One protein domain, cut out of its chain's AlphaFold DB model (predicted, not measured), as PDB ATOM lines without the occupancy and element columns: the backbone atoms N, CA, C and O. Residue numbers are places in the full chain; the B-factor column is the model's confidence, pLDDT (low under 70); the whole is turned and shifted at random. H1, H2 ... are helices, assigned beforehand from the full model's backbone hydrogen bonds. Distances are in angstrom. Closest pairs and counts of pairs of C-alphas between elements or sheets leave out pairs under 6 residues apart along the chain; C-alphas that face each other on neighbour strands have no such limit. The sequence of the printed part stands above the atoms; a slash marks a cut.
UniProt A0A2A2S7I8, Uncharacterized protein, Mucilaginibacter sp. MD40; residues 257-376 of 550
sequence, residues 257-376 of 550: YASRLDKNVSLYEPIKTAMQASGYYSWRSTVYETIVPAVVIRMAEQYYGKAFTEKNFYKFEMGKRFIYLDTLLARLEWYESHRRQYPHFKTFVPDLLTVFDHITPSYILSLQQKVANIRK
ATOM      1  N   TYR A 257      22.505  32.290  -8.395       96.06
ATOM      2  CA  TYR A 257      23.425  31.309  -7.812       96.06
ATOM      3  C   TYR A 257      24.872  31.465  -8.301       96.06
ATOM      4  O   TYR A 257      25.696  30.575  -8.085       96.06
ATOM      5  N   ALA A 258      25.218  32.597  -8.919       92.56
ATOM      6  CA  ALA A 258      26.554  32.869  -9.450       92.56
ATOM      7  C   ALA A 258      27.692  32.608  -8.437       92.56
ATOM      8  O   ALA A 258      28.686  31.962  -8.765       92.56
ATOM      9  N   SER A 259      27.512  33.028  -7.182       93.31
ATOM     10  CA  SER A 259      28.477  32.822  -6.091       93.31
ATOM     11  C   SER A 259      28.630  31.358  -5.668       93.31
ATOM     12  O   SER A 259      29.671  30.972  -5.137       93.31
ATOM     13  N   ARG A 260      27.617  30.517  -5.904       93.75
ATOM     14  CA  ARG A 260      27.737  29.067  -5.721       93.75
ATOM     15  C   ARG A 260      28.620  28.469  -6.805       93.75
ATOM     16  O   ARG A 260      29.532  27.724  -6.469       93.75
ATOM     17  N   LEU A 261      28.384  28.830  -8.068       93.75
ATOM     18  CA  LEU A 261      29.155  28.306  -9.199       93.75
ATOM     19  C   LEU A 261      30.650  28.613  -9.068       93.75
ATOM     20  O   LEU A 261      31.475  27.777  -9.431       93.75
ATOM     21  N   ASP A 262      31.006  29.765  -8.497       92.12
ATOM     22  CA  ASP A 262      32.405  30.147  -8.266       92.12
ATOM     23  C   ASP A 262      33.160  29.155  -7.373       92.12
ATOM     24  O   ASP A 262      34.365  28.970  -7.543       92.12
ATOM     25  N   LYS A 263      32.465  28.457  -6.463       94.69
ATOM     26  CA  LYS A 263      33.077  27.433  -5.600       94.69
ATOM     27  C   LYS A 263      33.560  26.217  -6.389       94.69
ATOM     28  O   LYS A 263      34.478  25.535  -5.944       94.69
ATOM     29  N   ASN A 264      32.973  25.960  -7.559       95.19
ATOM     30  CA  ASN A 264      33.307  24.825  -8.414       95.19
ATOM     31  C   ASN A 264      34.161  25.238  -9.631       95.19
ATOM     32  O   ASN A 264      34.284  24.462 -10.574       95.19
ATOM     33  N   VAL A 265      34.777  26.430  -9.635       96.31
ATOM     34  CA  VAL A 265      35.564  26.934 -10.783       96.31
ATOM     35  C   VAL A 265      36.715  26.005 -11.193       96.31
ATOM     36  O   VAL A 265      37.079  25.951 -12.367       96.31
ATOM     37  N   SER A 266      37.253  25.218 -10.257       96.00
ATOM     38  CA  SER A 266      38.285  24.209 -10.530       96.00
ATOM     39  C   SER A 266      37.822  23.113 -11.498       96.00
ATOM     40  O   SER A 266      38.654  22.530 -12.192       96.00
ATOM     41  N   LEU A 267      36.509  22.870 -11.618       97.06
ATOM     42  CA  LEU A 267      35.930  21.916 -12.570       97.06
ATOM     43  C   LEU A 267      36.064  22.356 -14.030       97.06
ATOM     44  O   LEU A 267      35.887  21.536 -14.933       97.06
ATOM     45  N   TYR A 268      36.390  23.623 -14.284       97.44
ATOM     46  CA  TYR A 268      36.642  24.109 -15.633       97.44
ATOM     47  C   TYR A 268      37.980  23.613 -16.188       97.44
ATOM     48  O   TYR A 268      38.069  23.288 -17.369       97.44
ATOM     49  N   GLU A 269      39.015  23.503 -15.350       96.69
ATOM     50  CA  GLU A 269      40.387  23.242 -15.805       96.69
ATOM     51  C   GLU A 269      40.530  21.951 -16.644       96.69
ATOM     52  O   GLU A 269      41.111  22.020 -17.729       96.69
ATOM     53  N   PRO A 270      39.922  20.802 -16.278       96.06
ATOM     54  CA  PRO A 270      40.019  19.564 -17.065       96.06
ATOM     55  C   PRO A 270      39.372  19.615 -18.461       96.06
ATOM     56  O   PRO A 270      39.605  18.718 -19.283       96.06
ATOM     57  N   ILE A 271      38.519  20.610 -18.724       96.06
ATOM     58  CA  ILE A 271      37.788  20.780 -19.992       96.06
ATOM     59  C   ILE A 271      38.071  22.114 -20.685       96.06
ATOM     60  O   ILE A 271      37.614  22.320 -21.808       96.06
ATOM     61  N   LYS A 272      38.866  22.989 -20.067       96.94
ATOM     62  CA  LYS A 272      39.126  24.366 -20.494       96.94
ATOM     63  C   LYS A 272      39.492  24.484 -21.966       96.94
ATOM     64  O   LYS A 272      38.830  25.221 -22.685       96.94
ATOM     65  N   THR A 273      40.467  23.713 -22.446       96.25
ATOM     66  CA  THR A 273      40.896  23.755 -23.856       96.25
ATOM     67  C   THR A 273      39.750  23.452 -24.823       96.25
ATOM     68  O   THR A 273      39.604  24.115 -25.846       96.25
ATOM     69  N   ALA A 274      38.905  22.472 -24.494       94.62
ATOM     70  CA  ALA A 274      37.772  22.083 -25.331       94.62
ATOM     71  C   ALA A 274      36.652  23.133 -25.310       94.62
ATOM     72  O   ALA A 274      36.053  23.438 -26.340       94.62
ATOM     73  N   MET A 275      36.402  23.708 -24.133       96.12
ATOM     74  CA  MET A 275      35.399  24.749 -23.937       96.12
ATOM     75  C   MET A 275      35.810  26.056 -24.626       96.12
ATOM     76  O   MET A 275      35.003  26.639 -25.340       96.12
ATOM     77  N   GLN A 276      37.078  26.462 -24.527       95.38
ATOM     78  CA  GLN A 276      37.609  27.637 -25.227       95.38
ATOM     79  C   GLN A 276      37.562  27.479 -26.748       95.38
ATOM     80  O   GLN A 276      37.213  28.430 -27.443       95.38
ATOM     81  N   ALA A 277      37.847  26.279 -27.270       92.19
ATOM     82  CA  ALA A 277      37.680  25.978 -28.694       92.19
ATOM     83  C   ALA A 277      36.213  26.076 -29.159       92.19
ATOM     84  O   ALA A 277      35.961  26.260 -30.346       92.19
ATOM     85  N   SER A 278      35.264  25.990 -28.223       88.50
ATOM     86  CA  SER A 278      33.825  26.162 -28.455       88.50
ATOM     87  C   SER A 278      33.326  27.574 -28.097       88.50
ATOM     88  O   SER A 278      32.124  27.803 -28.077       88.50
ATOM     89  N   GLY A 279      34.225  28.525 -27.802       89.69
ATOM     90  CA  GLY A 279      33.877  29.912 -27.461       89.69
ATOM     91  C   GLY A 279      33.528  30.162 -25.987       89.69
ATOM     92  O   GLY A 279      33.162  31.277 -25.619       89.69
ATOM     93  N   TYR A 280      33.672  29.163 -25.113       93.31
ATOM     94  CA  TYR A 280      33.337  29.272 -23.694       93.31
ATOM     95  C   TYR A 280      34.593  29.498 -22.847       93.31
ATOM     96  O   TYR A 280      35.343  28.569 -22.537       93.31
ATOM     97  N   TYR A 281      34.810  30.750 -22.439       93.88
ATOM     98  CA  TYR A 281      36.035  31.196 -21.757       93.88
ATOM     99  C   TYR A 281      35.948  31.224 -20.222       93.88
ATOM    100  O   TYR A 281      36.898  31.644 -19.562       93.88
ATOM    101  N   SER A 282      34.828  30.793 -19.635       95.31
ATOM    102  CA  SER A 282      34.637  30.777 -18.182       95.31
ATOM    103  C   SER A 282      33.892  29.531 -17.699       95.31
ATOM    104  O   SER A 282      33.149  28.895 -18.453       95.31
ATOM    105  N   TRP A 283      34.040  29.213 -16.410       96.56
ATOM    106  CA  TRP A 283      33.255  28.157 -15.768       96.56
ATOM    107  C   TRP A 283      31.755  28.450 -15.829       96.56
ATOM    108  O   TRP A 283      30.978  27.594 -16.233       96.56
ATOM    109  N   ARG A 284      31.349  29.683 -15.503       94.75
ATOM    110  CA  ARG A 284      29.936  30.076 -15.514       94.75
ATOM    111  C   ARG A 284      29.317  29.908 -16.899       94.75
ATOM    112  O   ARG A 284      28.312  29.217 -17.005       94.75
ATOM    113  N   SER A 285      29.947  30.446 -17.953       93.44
ATOM    114  CA  SER A 285      29.478  30.246 -19.335       93.44
ATOM    115  C   SER A 285      29.367  28.758 -19.670       93.44
ATOM    116  O   SER A 285      28.349  28.332 -20.189       93.44
ATOM    117  N   THR A 286      30.357  27.950 -19.274       96.12
ATOM    118  CA  THR A 286      30.321  26.494 -19.476       96.12
ATOM    119  C   THR A 286      29.127  25.838 -18.777       96.12
ATOM    120  O   THR A 286      28.515  24.946 -19.349       96.12
ATOM    121  N   VAL A 287      28.760  26.268 -17.565       96.69
ATOM    122  CA  VAL A 287      27.606  25.718 -16.832       96.69
ATOM    123  C   VAL A 287      26.292  26.003 -17.561       96.69
ATOM    124  O   VAL A 287      25.527  25.061 -17.780       96.69
ATOM    125  N   TYR A 288      26.040  27.249 -17.986       95.56
ATOM    126  CA  TYR A 288      24.845  27.573 -18.787       95.56
ATOM    127  C   TYR A 288      24.797  26.713 -20.058       95.56
ATOM    128  O   TYR A 288      23.800  26.046 -20.331       95.56
ATOM    129  N   GLU A 289      25.930  26.637 -20.751       95.31
ATOM    130  CA  GLU A 289      26.122  25.942 -22.029       95.31
ATOM    131  C   GLU A 289      26.248  24.421 -21.889       95.31
ATOM    132  O   GLU A 289      26.374  23.714 -22.881       95.31
ATOM    133  N   THR A 290      26.178  23.889 -20.665       96.69
ATOM    134  CA  THR A 290      26.018  22.449 -20.409       96.69
ATOM    135  C   THR A 290      24.579  22.131 -20.002       96.69
ATOM    136  O   THR A 290      24.010  21.142 -20.462       96.69
ATOM    137  N   ILE A 291      23.959  22.966 -19.157       98.38
ATOM    138  CA  ILE A 291      22.584  22.752 -18.677       98.38
ATOM    139  C   ILE A 291      21.577  22.914 -19.817       98.38
ATOM    140  O   ILE A 291      20.650  22.112 -19.916       98.38
ATOM    141  N   VAL A 292      21.767  23.901 -20.699       97.88
ATOM    142  CA  VAL A 292      20.882  24.113 -21.851       97.88
ATOM    143  C   VAL A 292      20.870  22.880 -22.772       97.88
ATOM    144  O   VAL A 292      19.789  22.311 -22.946       97.88
ATOM    145  N   PRO A 293      22.008  22.363 -23.287       96.94
ATOM    146  CA  PRO A 293      22.008  21.111 -24.048       96.94
ATOM    147  C   PRO A 293      21.487  19.896 -23.273       96.94
ATOM    148  O   PRO A 293      20.827  19.044 -23.866       96.94
ATOM    149  N   ALA A 294      21.722  19.807 -21.958       98.50
ATOM    150  CA  ALA A 294      21.164  18.726 -21.143       98.50
ATOM    151  C   ALA A 294      19.626  18.736 -21.167       98.50
ATOM    152  O   ALA A 294      19.002  17.692 -21.359       98.50
ATOM    153  N   VAL A 295      19.008  19.914 -21.049       98.38
ATOM    154  CA  VAL A 295      17.554  20.070 -21.179       98.38
ATOM    155  C   VAL A 295      17.083  19.760 -22.602       98.38
ATOM    156  O   VAL A 295      16.086  19.056 -22.763       98.38
ATOM    157  N   VAL A 296      17.815  20.198 -23.633       98.31
ATOM    158  CA  VAL A 296      17.504  19.848 -25.032       98.31
ATOM    159  C   VAL A 296      17.506  18.330 -25.231       98.31
ATOM    160  O   VAL A 296      16.589  17.804 -25.857       98.31
ATOM    161  N   ILE A 297      18.478  17.611 -24.663       98.56
ATOM    162  CA  ILE A 297      18.537  16.143 -24.712       98.56
ATOM    163  C   ILE A 297      17.311  15.531 -24.031       98.56
ATOM    164  O   ILE A 297      16.653  14.689 -24.637       98.56
ATOM    165  N   ARG A 298      16.938  15.973 -22.824       98.31
ATOM    166  CA  ARG A 298      15.732  15.465 -22.144       98.31
ATOM    167  C   ARG A 298      14.453  15.714 -22.947       98.31
ATOM    168  O   ARG A 298      13.616  14.821 -23.074       98.31
ATOM    169  N   MET A 299      14.321  16.885 -23.566       97.69
ATOM    170  CA  MET A 299      13.199  17.187 -24.462       97.69
ATOM    171  C   MET A 299      13.226  16.328 -25.731       97.69
ATOM    172  O   MET A 299      12.189  15.816 -26.152       97.69
ATOM    173  N   ALA A 300      14.400  16.111 -26.322       97.62
ATOM    174  CA  ALA A 300      14.561  15.230 -27.470       97.62
ATOM    175  C   ALA A 300      14.196  13.779 -27.124       97.62
ATOM    176  O   ALA A 300      13.570  13.113 -27.939       97.62
ATOM    177  N   GLU A 301      14.524  13.270 -25.931       97.50
ATOM    178  CA  GLU A 301      14.078  11.939 -25.481       97.50
ATOM    179  C   GLU A 301      12.551  11.830 -25.413       97.50
ATOM    180  O   GLU A 301      12.005  10.818 -25.851       97.50
ATOM    181  N   GLN A 302      11.859  12.868 -24.935       95.56
ATOM    182  CA  GLN A 302      10.391  12.906 -24.912       95.56
ATOM    183  C   GLN A 302       9.783  13.027 -26.319       95.56
ATOM    184  O   GLN A 302       8.694  12.511 -26.562       95.56
ATOM    185  N   TYR A 303      10.479  13.688 -27.250       95.44
ATOM    186  CA  TYR A 303       9.982  13.956 -28.603       95.44
ATOM    187  C   TYR A 303      10.289  12.834 -29.613       95.44
ATOM    188  O   TYR A 303       9.416  12.421 -30.371       95.44
ATOM    189  N   TYR A 304      11.527  12.334 -29.631       94.69
ATOM    190  CA  TYR A 304      12.029  11.340 -30.591       94.69
ATOM    191  C   TYR A 304      12.239   9.945 -29.990       94.69
ATOM    192  O   TYR A 304      12.401   8.975 -30.732       94.69
ATOM    193  N   GLY A 305      12.247   9.826 -28.662       95.56
ATOM    194  CA  GLY A 305      12.567   8.589 -27.960       95.56
ATOM    195  C   GLY A 305      14.062   8.421 -27.677       95.56
ATOM    196  O   GLY A 305      14.936   8.812 -28.453       95.56
ATOM    197  N   LYS A 306      14.358   7.755 -26.556       95.06
ATOM    198  CA  LYS A 306      15.709   7.584 -25.994       95.06
ATOM    199  C   LYS A 306      16.762   7.084 -26.989       95.06
ATOM    200  O   LYS A 306      17.863   7.622 -27.044       95.06
ATOM    201  N   ALA A 307      16.441   6.067 -27.790       93.56
ATOM    202  CA  ALA A 307      17.404   5.468 -28.719       93.56
ATOM    203  C   ALA A 307      17.843   6.438 -29.831       93.56
ATOM    204  O   ALA A 307      19.019   6.462 -30.192       93.56
ATOM    205  N   PHE A 308      16.916   7.247 -30.351       96.06
ATOM    206  CA  PHE A 308      17.231   8.263 -31.353       96.06
ATOM    207  C   PHE A 308      18.065   9.387 -30.735       96.06
ATOM    208  O   PHE A 308      19.066   9.813 -31.317       96.06
ATOM    209  N   THR A 309      17.688   9.819 -29.531       97.06
ATOM    210  CA  THR A 309      18.359  10.910 -28.824       97.06
ATOM    211  C   THR A 309      19.793  10.577 -28.428       97.06
ATOM    212  O   THR A 309      20.691  11.396 -28.623       97.06
ATOM    213  N   GLU A 310      20.035   9.356 -27.949       94.88
ATOM    214  CA  GLU A 310      21.375   8.864 -27.611       94.88
ATOM    215  C   GLU A 310      22.353   9.050 -28.784       94.88
ATOM    216  O   GLU A 310      23.473   9.534 -28.612       94.88
ATOM    217  N   LYS A 311      21.923   8.688 -30.001       92.44
ATOM    218  CA  LYS A 311      22.770   8.696 -31.202       92.44
ATOM    219  C   LYS A 311      22.948  10.085 -31.808       92.44
ATOM    220  O   LYS A 311      24.039  10.377 -32.288       92.44
ATOM    221  N   ASN A 312      21.900  10.907 -31.783       93.81
ATOM    222  CA  ASN A 312      21.842  12.154 -32.549       93.81
ATOM    223  C   ASN A 312      22.023  13.429 -31.711       93.81
ATOM    224  O   ASN A 312      22.273  14.482 -32.286       93.81
ATOM    225  N   PHE A 313      21.921  13.353 -30.379       95.69
ATOM    226  CA  PHE A 313      22.024  14.519 -29.491       95.69
ATOM    227  C   PHE A 313      23.084  14.301 -28.411       95.69
ATOM    228  O   PHE A 313      24.077  15.017 -28.349       95.69
ATOM    229  N   TYR A 314      22.927  13.266 -27.585       96.00
ATOM    230  CA  TYR A 314      23.813  13.045 -26.438       96.00
ATOM    231  C   TYR A 314      25.271  12.800 -26.857       96.00
ATOM    232  O   TYR A 314      26.194  13.441 -26.349       96.00
ATOM    233  N   LYS A 315      25.500  11.917 -27.837       93.19
ATOM    234  CA  LYS A 315      26.854  11.623 -28.329       93.19
ATOM    235  C   LYS A 315      27.568  12.840 -28.919       93.19
ATOM    236  O   LYS A 315      28.789  12.923 -28.804       93.19
ATOM    237  N   PHE A 316      26.825  13.769 -29.514       90.88
ATOM    238  CA  PHE A 316      27.358  15.011 -30.073       90.88
ATOM    239  C   PHE A 316      27.941  15.904 -28.970       90.88
ATOM    240  O   PHE A 316      29.092  16.338 -29.048       90.88
ATOM    241  N   GLU A 317      27.190  16.091 -27.883       94.75
ATOM    242  CA  GLU A 317      27.633  16.861 -26.718       94.75
ATOM    243  C   GLU A 317      28.818  16.200 -25.998       94.75
ATOM    244  O   GLU A 317      29.815  16.854 -25.672       94.75
ATOM    245  N   MET A 318      28.795  14.873 -25.846       94.56
ATOM    246  CA  MET A 318      29.943  14.138 -25.303       94.56
ATOM    247  C   MET A 318      31.182  14.255 -26.198       94.56
ATOM    248  O   MET A 318      32.299  14.399 -25.695       94.56
ATOM    249  N   GLY A 319      30.995  14.265 -27.522       92.50
ATOM    250  CA  GLY A 319      32.040  14.538 -28.505       92.50
ATOM    251  C   GLY A 319      32.708  15.895 -28.296       92.50
ATOM    252  O   GLY A 319      33.931  15.984 -28.387       92.50
ATOM    253  N   LYS A 320      31.957  16.925 -27.895       93.19
ATOM    254  CA  LYS A 320      32.476  18.257 -27.524       93.19
ATOM    255  C   LYS A 320      33.122  18.323 -26.129       93.19
ATOM    256  O   LYS A 320      33.651  19.361 -25.745       93.19
ATOM    257  N   ARG A 321      33.187  17.198 -25.404       95.00
ATOM    258  CA  ARG A 321      33.755  17.057 -24.045       95.00
ATOM    259  C   ARG A 321      32.953  17.759 -22.950       95.00
ATOM    260  O   ARG A 321      33.534  18.147 -21.936       95.00
ATOM    261  N   PHE A 322      31.632  17.839 -23.093       95.31
ATOM    262  CA  PHE A 322      30.733  18.177 -21.984       95.31
ATOM    263  C   PHE A 322      30.664  17.027 -20.969       95.31
ATOM    264  O   PHE A 322      29.657  16.347 -20.820       95.31
ATOM    265  N   ILE A 323      31.774  16.768 -20.273       96.25
ATOM    266  CA  ILE A 323      31.955  15.553 -19.468       96.25
ATOM    267  C   ILE A 323      30.992  15.462 -18.275       96.25
ATOM    268  O   ILE A 323      30.739  14.368 -17.790       96.25
ATOM    269  N   TYR A 324      30.437  16.590 -17.822       96.94
ATOM    270  CA  TYR A 324      29.491  16.666 -16.701       96.94
ATOM    271  C   TYR A 324      28.027  16.442 -17.106       96.94
ATOM    272  O   TYR A 324      27.136  16.490 -16.257       96.94
ATOM    273  N   LEU A 325      27.773  16.195 -18.394       97.06
ATOM    274  CA  LEU A 325      26.435  16.048 -18.952       97.06
ATOM    275  C   LEU A 325      25.641  14.907 -18.306       97.06
ATOM    276  O   LEU A 325      24.481  15.104 -17.967       97.06
ATOM    277  N   ASP A 326      26.256  13.744 -18.076       96.31
ATOM    278  CA  ASP A 326      25.567  12.584 -17.488       96.31
ATOM    279  C   ASP A 326      24.954  12.894 -16.116       96.31
ATOM    280  O   ASP A 326      23.810  12.526 -15.844       96.31
ATOM    281  N   THR A 327      25.700  13.590 -15.252       95.69
ATOM    282  CA  THR A 327      25.235  13.942 -13.905       95.69
ATOM    283  C   THR A 327      24.049  14.899 -13.967       95.69
ATOM    284  O   THR A 327      23.099  14.766 -13.197       95.69
ATOM    285  N   LEU A 328      24.075  15.838 -14.918       98.06
ATOM    286  CA  LEU A 328      22.958  16.742 -15.174       98.06
ATOM    287  C   LEU A 328      21.746  15.986 -15.718       98.06
ATOM    288  O   LEU A 328      20.655  16.164 -15.189       98.06
ATOM    289  N   LEU A 329      21.923  15.107 -16.708       98.38
ATOM    290  CA  LEU A 329      20.833  14.311 -17.277       98.38
ATOM    291  C   LEU A 329      20.143  13.451 -16.216       98.38
ATOM    292  O   LEU A 329      18.918  13.475 -16.123       98.38
ATOM    293  N   ALA A 330      20.911  12.771 -15.361       97.31
ATOM    294  CA  ALA A 330      20.358  11.988 -14.258       97.31
ATOM    295  C   ALA A 330      19.569  12.862 -13.267       97.31
ATOM    296  O   ALA A 330      18.504  12.473 -12.783       97.31
ATOM    297  N   ARG A 331      20.063  14.071 -12.969       98.00
ATOM    298  CA  ARG A 331      19.384  14.986 -12.046       98.00
ATOM    299  C   ARG A 331      18.127  15.612 -12.658       98.00
ATOM    300  O   ARG A 331      17.142  15.795 -11.947       98.00
ATOM    301  N   LEU A 332      18.131  15.886 -13.960       98.50
ATOM    302  CA  LEU A 332      16.964  16.360 -14.706       98.50
ATOM    303  C   LEU A 332      15.888  15.268 -14.846       98.50
ATOM    304  O   LEU A 332      14.711  15.549 -14.644       98.50
ATOM    305  N   GLU A 333      16.274  14.012 -15.069       97.88
ATOM    306  CA  GLU A 333      15.354  12.864 -15.033       97.88
ATOM    307  C   GLU A 333      14.666  12.721 -13.666       97.88
ATOM    308  O   GLU A 333      13.462  12.463 -13.560       97.88
ATOM    309  N   TRP A 334      15.411  12.957 -12.584       97.88
ATOM    310  CA  TRP A 334      14.827  13.006 -11.248       97.88
ATOM    311  C   TRP A 334      13.817  14.155 -11.111       97.88
ATOM    312  O   TRP A 334      12.722  13.947 -10.592       97.88
ATOM    313  N   TYR A 335      14.129  15.349 -11.621       98.31
ATOM    314  CA  TYR A 335      13.189  16.476 -11.642       98.31
ATOM    315  C   TYR A 335      11.880  16.142 -12.363       98.31
ATOM    316  O   TYR A 335      10.799  16.421 -11.843       98.31
ATOM    317  N   GLU A 336      11.963  15.485 -13.517       97.12
ATOM    318  CA  GLU A 336      10.799  15.065 -14.302       97.12
ATOM    319  C   GLU A 336       9.875  14.111 -13.527       97.12
ATOM    320  O   GLU A 336       8.654  14.192 -13.656       97.12
ATOM    321  N   SER A 337      10.432  13.254 -12.665       96.81
ATOM    322  CA  SER A 337       9.649  12.363 -11.793       96.81
ATOM    323  C   SER A 337       9.139  13.028 -10.504       96.81
ATOM    324  O   SER A 337       8.248  12.485  -9.852       96.81
ATOM    325  N   HIS A 338       9.627  14.227 -10.158       97.38
ATOM    326  CA  HIS A 338       9.293  14.948  -8.917       97.38
ATOM    327  C   HIS A 338       8.589  16.292  -9.171       97.38
ATOM    328  O   HIS A 338       8.608  17.198  -8.335       97.38
ATOM    329  N   ARG A 339       7.883  16.423 -10.300       96.00
ATOM    330  CA  ARG A 339       7.211  17.673 -10.706       96.00
ATOM    331  C   ARG A 339       6.128  18.181  -9.761       96.00
ATOM    332  O   ARG A 339       5.839  19.370  -9.768       96.00
ATOM    333  N   ARG A 340       5.553  17.323  -8.910       95.81
ATOM    334  CA  ARG A 340       4.636  17.776  -7.848       95.81
ATOM    335  C   ARG A 340       5.349  18.622  -6.792       95.81
ATOM    336  O   ARG A 340       4.760  19.566  -6.283       95.81
ATOM    337  N   GLN A 341       6.598  18.278  -6.475       97.00
ATOM    338  CA  GLN A 341       7.439  19.031  -5.546       97.00
ATOM    339  C   GLN A 341       8.082  20.240  -6.235       97.00
ATOM    340  O   GLN A 341       8.177  21.306  -5.634       97.00
ATOM    341  N   TYR A 342       8.470  20.087  -7.505       97.12
ATOM    342  CA  TYR A 342       9.077  21.142  -8.318       97.12
ATOM    343  C   TYR A 342       8.209  21.454  -9.545       97.12
ATOM    344  O   TYR A 342       8.521  21.025 -10.662       97.12
ATOM    345  N   PRO A 343       7.095  22.190  -9.374       96.19
ATOM    346  CA  PRO A 343       6.235  22.549 -10.498       96.19
ATOM    347  C   PRO A 343       6.940  23.482 -11.490       96.19
ATOM    348  O   PRO A 343       6.657  23.402 -12.683       96.19
ATOM    349  N   HIS A 344       7.894  24.295 -11.022       96.94
ATOM    350  CA  HIS A 344       8.681  25.216 -11.843       96.94
ATOM    351  C   HIS A 344      10.169  24.865 -11.801       96.94
ATOM    352  O   HIS A 344      10.734  24.700 -10.717       96.94
ATOM    353  N   PHE A 345      10.838  24.858 -12.955       97.75
ATOM    354  CA  PHE A 345      12.267  24.545 -13.063       97.75
ATOM    355  C   PHE A 345      13.133  25.431 -12.159       97.75
ATOM    356  O   PHE A 345      14.020  24.924 -11.476       97.75
ATOM    357  N   LYS A 346      12.825  26.732 -12.058       96.56
ATOM    358  CA  LYS A 346      13.562  27.669 -11.191       96.56
ATOM    359  C   LYS A 346      13.623  27.234  -9.725       96.56
ATOM    360  O   LYS A 346      14.625  27.463  -9.061       96.56
ATOM    361  N   THR A 347      12.578  26.565  -9.231       97.12
ATOM    362  CA  THR A 347      12.535  26.060  -7.846       97.12
ATOM    363  C   THR A 347      13.421  24.833  -7.645       97.12
ATOM    364  O   THR A 347      13.833  24.555  -6.524       97.12
ATOM    365  N   PHE A 348      13.752  24.127  -8.728       98.38
ATOM    366  CA  PHE A 348      14.649  22.976  -8.727       98.38
ATOM    367  C   PHE A 348      16.120  23.354  -8.950       98.38
ATOM    368  O   PHE A 348      17.006  22.577  -8.611       98.38
ATOM    369  N   VAL A 349      16.425  24.543  -9.482       98.06
ATOM    370  CA  VAL A 349      17.813  24.946  -9.778       98.06
ATOM    371  C   VAL A 349      18.779  24.802  -8.589       98.06
ATOM    372  O   VAL A 349      19.858  24.248  -8.808       98.06
ATOM    373  N   PRO A 350      18.446  25.189  -7.339       97.00
ATOM    374  CA  PRO A 350      19.325  24.937  -6.188       97.00
ATOM    375  C   PRO A 350      19.788  23.485  -6.063       97.00
ATOM    376  O   PRO A 350      20.943  23.226  -5.723       97.00
ATOM    377  N   ASP A 351      18.878  22.566  -6.361       96.81
ATOM    378  CA  ASP A 351      19.026  21.121  -6.258       96.81
ATOM    379  C   ASP A 351      19.647  20.498  -7.506       96.81
ATOM    380  O   ASP A 351      20.225  19.414  -7.430       96.81
ATOM    381  N   LEU A 352      19.522  21.156  -8.656       98.00
ATOM    382  CA  LEU A 352      20.260  20.813  -9.862       98.00
ATOM    383  C   LEU A 352      21.741  21.147  -9.690       98.00
ATOM    384  O   LEU A 352      22.591  20.343 -10.047       98.00
ATOM    385  N   LEU A 353      22.069  22.308  -9.117       97.19
ATOM    386  CA  LEU A 353      23.454  22.770  -8.994       97.19
ATOM    387  C   LEU A 353      24.287  21.978  -7.971       97.19
ATOM    388  O   LEU A 353      25.513  22.066  -8.009       97.19
ATOM    389  N   THR A 354      23.666  21.165  -7.106       95.81
ATOM    390  CA  THR A 354      24.393  20.264  -6.185       95.81
ATOM    391  C   THR A 354      25.207  19.205  -6.921       95.81
ATOM    392  O   THR A 354      26.169  18.684  -6.361       95.81
ATOM    393  N   VAL A 355      24.883  18.908  -8.187       95.88
ATOM    394  CA  VAL A 355      25.631  17.929  -8.991       95.88
ATOM    395  C   VAL A 355      27.119  18.252  -9.057       95.88
ATOM    396  O   VAL A 355      27.932  17.332  -9.081       95.88
ATOM    397  N   PHE A 356      27.485  19.537  -9.049       96.00
ATOM    398  CA  PHE A 356      28.876  19.969  -9.141       96.00
ATOM    399  C   PHE A 356      29.648  19.791  -7.830       96.00
ATOM    400  O   PHE A 356      30.866  19.623  -7.856       96.00
ATOM    401  N   ASP A 357      28.954  19.761  -6.692       93.75
ATOM    402  CA  ASP A 357      29.571  19.623  -5.368       93.75
ATOM    403  C   ASP A 357      30.079  18.194  -5.113       93.75
ATOM    404  O   ASP A 357      30.956  17.975  -4.279       93.75
ATOM    405  N   HIS A 358      29.555  17.217  -5.856       89.44
ATOM    406  CA  HIS A 358      29.887  15.798  -5.712       89.44
ATOM    407  C   HIS A 358      30.910  15.294  -6.742       89.44
ATOM    408  O   HIS A 358      31.217  14.101  -6.775       89.44
ATOM    409  N   ILE A 359      31.448  16.175  -7.589       94.88
ATOM    410  CA  ILE A 359      32.415  15.790  -8.620       94.88
ATOM    411  C   ILE A 359      33.813  15.707  -8.013       94.88
ATOM    412  O   ILE A 359      34.388  16.696  -7.567       94.88
ATOM    413  N   THR A 360      34.383  14.504  -8.044       94.81
ATOM    414  CA  THR A 360      35.734  14.222  -7.553       94.81
ATOM    415  C   THR A 360      36.733  14.087  -8.712       94.81
ATOM    416  O   THR A 360      36.339  13.764  -9.839       94.81
ATOM    417  N   PRO A 361      38.049  14.245  -8.463       94.69
ATOM    418  CA  PRO A 361      39.074  14.003  -9.480       94.69
ATOM    419  C   PRO A 361      39.024  12.595 -10.093       94.69
ATOM    420  O   PRO A 361      39.159  12.445 -11.305       94.69
ATOM    421  N   SER A 362      38.777  11.555  -9.286       95.69
ATOM    422  CA  SER A 362      38.651  10.180  -9.787       95.69
ATOM    423  C   SER A 362      37.427  10.004 -10.684       95.69
ATOM    424  O   SER A 362      37.499   9.309 -11.700       95.69
ATOM    425  N   TYR A 363      36.319  10.679 -10.364       95.94
ATOM    426  CA  TYR A 363      35.137  10.660 -11.212       95.94
ATOM    427  C   TYR A 363      35.400  11.357 -12.554       95.94
ATOM    428  O   TYR A 363      35.075  10.790 -13.595       95.94
ATOM    429  N   ILE A 364      36.095  12.502 -12.562       96.62
ATOM    430  CA  ILE A 364      36.509  13.198 -13.796       96.62
ATOM    431  C   ILE A 364      37.303  12.274 -14.730       96.62
ATOM    432  O   ILE A 364      37.014  12.236 -15.926       96.62
ATOM    433  N   LEU A 365      38.248  11.488 -14.203       96.25
ATOM    434  CA  LEU A 365      39.013  10.524 -15.008       96.25
ATOM    435  C   LEU A 365      38.098   9.492 -15.684       96.25
ATOM    436  O   LEU A 365      38.260   9.193 -16.869       96.25
ATOM    437  N   SER A 366      37.091   8.989 -14.963       96.56
ATOM    438  CA  SER A 366      36.114   8.052 -15.533       96.56
ATOM    439  C   SER A 366      35.272   8.689 -16.649       96.56
ATOM    440  O   SER A 366      35.046   8.063 -17.689       96.56
ATOM    441  N   LEU A 367      34.881   9.958 -16.489       95.75
ATOM    442  CA  LEU A 367      34.114  10.708 -17.487       95.75
ATOM    443  C   LEU A 367      34.955  10.980 -18.744       95.75
ATOM    444  O   LEU A 367      34.483  10.811 -19.869       95.75
ATOM    445  N   GLN A 368      36.233  11.326 -18.573       95.19
ATOM    446  CA  GLN A 368      37.170  11.494 -19.684       95.19
ATOM    447  C   GLN A 368      37.388  10.181 -20.449       95.19
ATOM    448  O   GLN A 368      37.389  10.190 -21.683       95.19
ATOM    449  N   GLN A 369      37.500   9.048 -19.747       95.81
ATOM    450  CA  GLN A 369      37.599   7.732 -20.382       95.81
ATOM    451  C   GLN A 369      36.324   7.374 -21.159       95.81
ATOM    452  O   GLN A 369      36.401   6.822 -22.260       95.81
ATOM    453  N   LYS A 370      35.144   7.722 -20.628       95.75
ATOM    454  CA  LYS A 370      33.867   7.541 -21.331       95.75
ATOM    455  C   LYS A 370      33.846   8.319 -22.649       95.75
ATOM    456  O   LYS A 370      33.531   7.735 -23.685       95.75
ATOM    457  N   VAL A 371      34.255   9.589 -22.641       95.31
ATOM    458  CA  VAL A 371      34.378  10.400 -23.867       95.31
ATOM    459  C   VAL A 371      35.387   9.795 -24.846       95.31
ATOM    460  O   VAL A 371      35.090   9.687 -26.034       95.31
ATOM    461  N   ALA A 372      36.548   9.342 -24.365       94.25
ATOM    462  CA  ALA A 372      37.551   8.694 -25.210       94.25
ATOM    463  C   ALA A 372      37.008   7.428 -25.896       94.25
ATOM    464  O   ALA A 372      37.333   7.167 -27.051       94.25
ATOM    465  N   ASN A 373      36.145   6.665 -25.221       93.19
ATOM    466  CA  ASN A 373      35.491   5.497 -25.808       93.19
ATOM    467  C   ASN A 373      34.423   5.881 -26.845       93.19
ATOM    468  O   ASN A 373      34.324   5.217 -27.874       93.19
ATOM    469  N   ILE A 374      33.646   6.943 -26.603       93.25
ATOM    470  CA  ILE A 374      32.637   7.451 -27.554       93.25
ATOM    471  C   ILE A 374      33.295   7.963 -28.843       93.25
ATOM    472  O   ILE A 374      32.725   7.800 -29.919       93.25
ATOM    473  N   ARG A 375      34.500   8.537 -28.742       93.44
ATOM    474  CA  ARG A 375      35.272   9.070 -29.875       93.44
ATOM    475  C   ARG A 375      35.974   8.009 -30.735       93.44
ATOM    476  O   ARG A 375      36.662   8.345 -31.691       93.44
ATOM    477  N   LYS A 376      35.832   6.720 -30.408       92.12
ATOM    478  CA  LYS A 376      36.365   5.630 -31.238       92.12
ATOM    479  C   LYS A 376      35.346   5.201 -32.306       92.12
ATOM    480  O   LYS A 376      34.149   5.165 -32.014       92.12
TER     481      LYS A 376
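AT A GLANCE: This is residues 257 to 376 of the 550 residues of an uncharacterized protein of Mucilaginibacter sp. MD40 (UniProt A0A2A2S7I8). Two helical hairpins, H2 with H3 and H4 with H5, cross where H4 packs on H2, the long helix in the middle. Their turns lie at one side; at the opposite side are H1, sharply kinked, and H6, which packs on the end of H3. The 120 printed residues hold six named helices, H1 to H6 in chain order, and no named strand: all helix. The whole is compact, with a radius of gyration of the C-alphas of 14.3 A, and spans 39 by 36 by 27 A.

IN THESE COORDINATES: H2, residues 283 to 304, is longest at 30.9 A; C-alpha 283 is at (33.255, 28.157, -15.768). H1, residues 257 to 277, measures 25.8 A and has a kink of 98 degrees near residue 268. H3 is residues 306 to 319, 17.9 A; H4 is 325 to 337, 18.6 A; H5 is 345 to 358, 21.0 A. H6, residues 361 to 374, 20.3 A, ends at C-alpha 374, (32.637, 7.451, -27.554).

HOW THE PARTS SIT: The hub H2 touches H3, its hairpin partner, at a shallow tilt of 19 degrees, opposite ways; the closest C-alphas, of Glu 301 and Thr 309, are 5.5 A apart. H2 touches H4 at a steep tilt of 55 degrees, with C-alphas 294 and 329 closest at 5.9 A. H4 and H5, a hairpin, touch at C-alphas 331 and 352, 6.3 A. H1 touches H2 at C-alphas 268 and 283, 5.3 A. H3 touches H6 at C-alphas 318 and 371, 6.0 A. H2 and H5 are apart. Every O i to N i+4 pair is within hydrogen-bond range in H4 and H6; H2 has 17 of 18, H3 6 of 10, H1 6 of 17 with 13 of 18 O i to N i+3 pairs, and H5 3 of 10 with 7 of 11.

THE WHOLE: The C-alphas farthest apart, of Arg 340 and Lys 376, are 41.2 A apart. The printed part has no cut and no long link. Mean pLDDT of the printed part is 95.7; no printed residue is under 70.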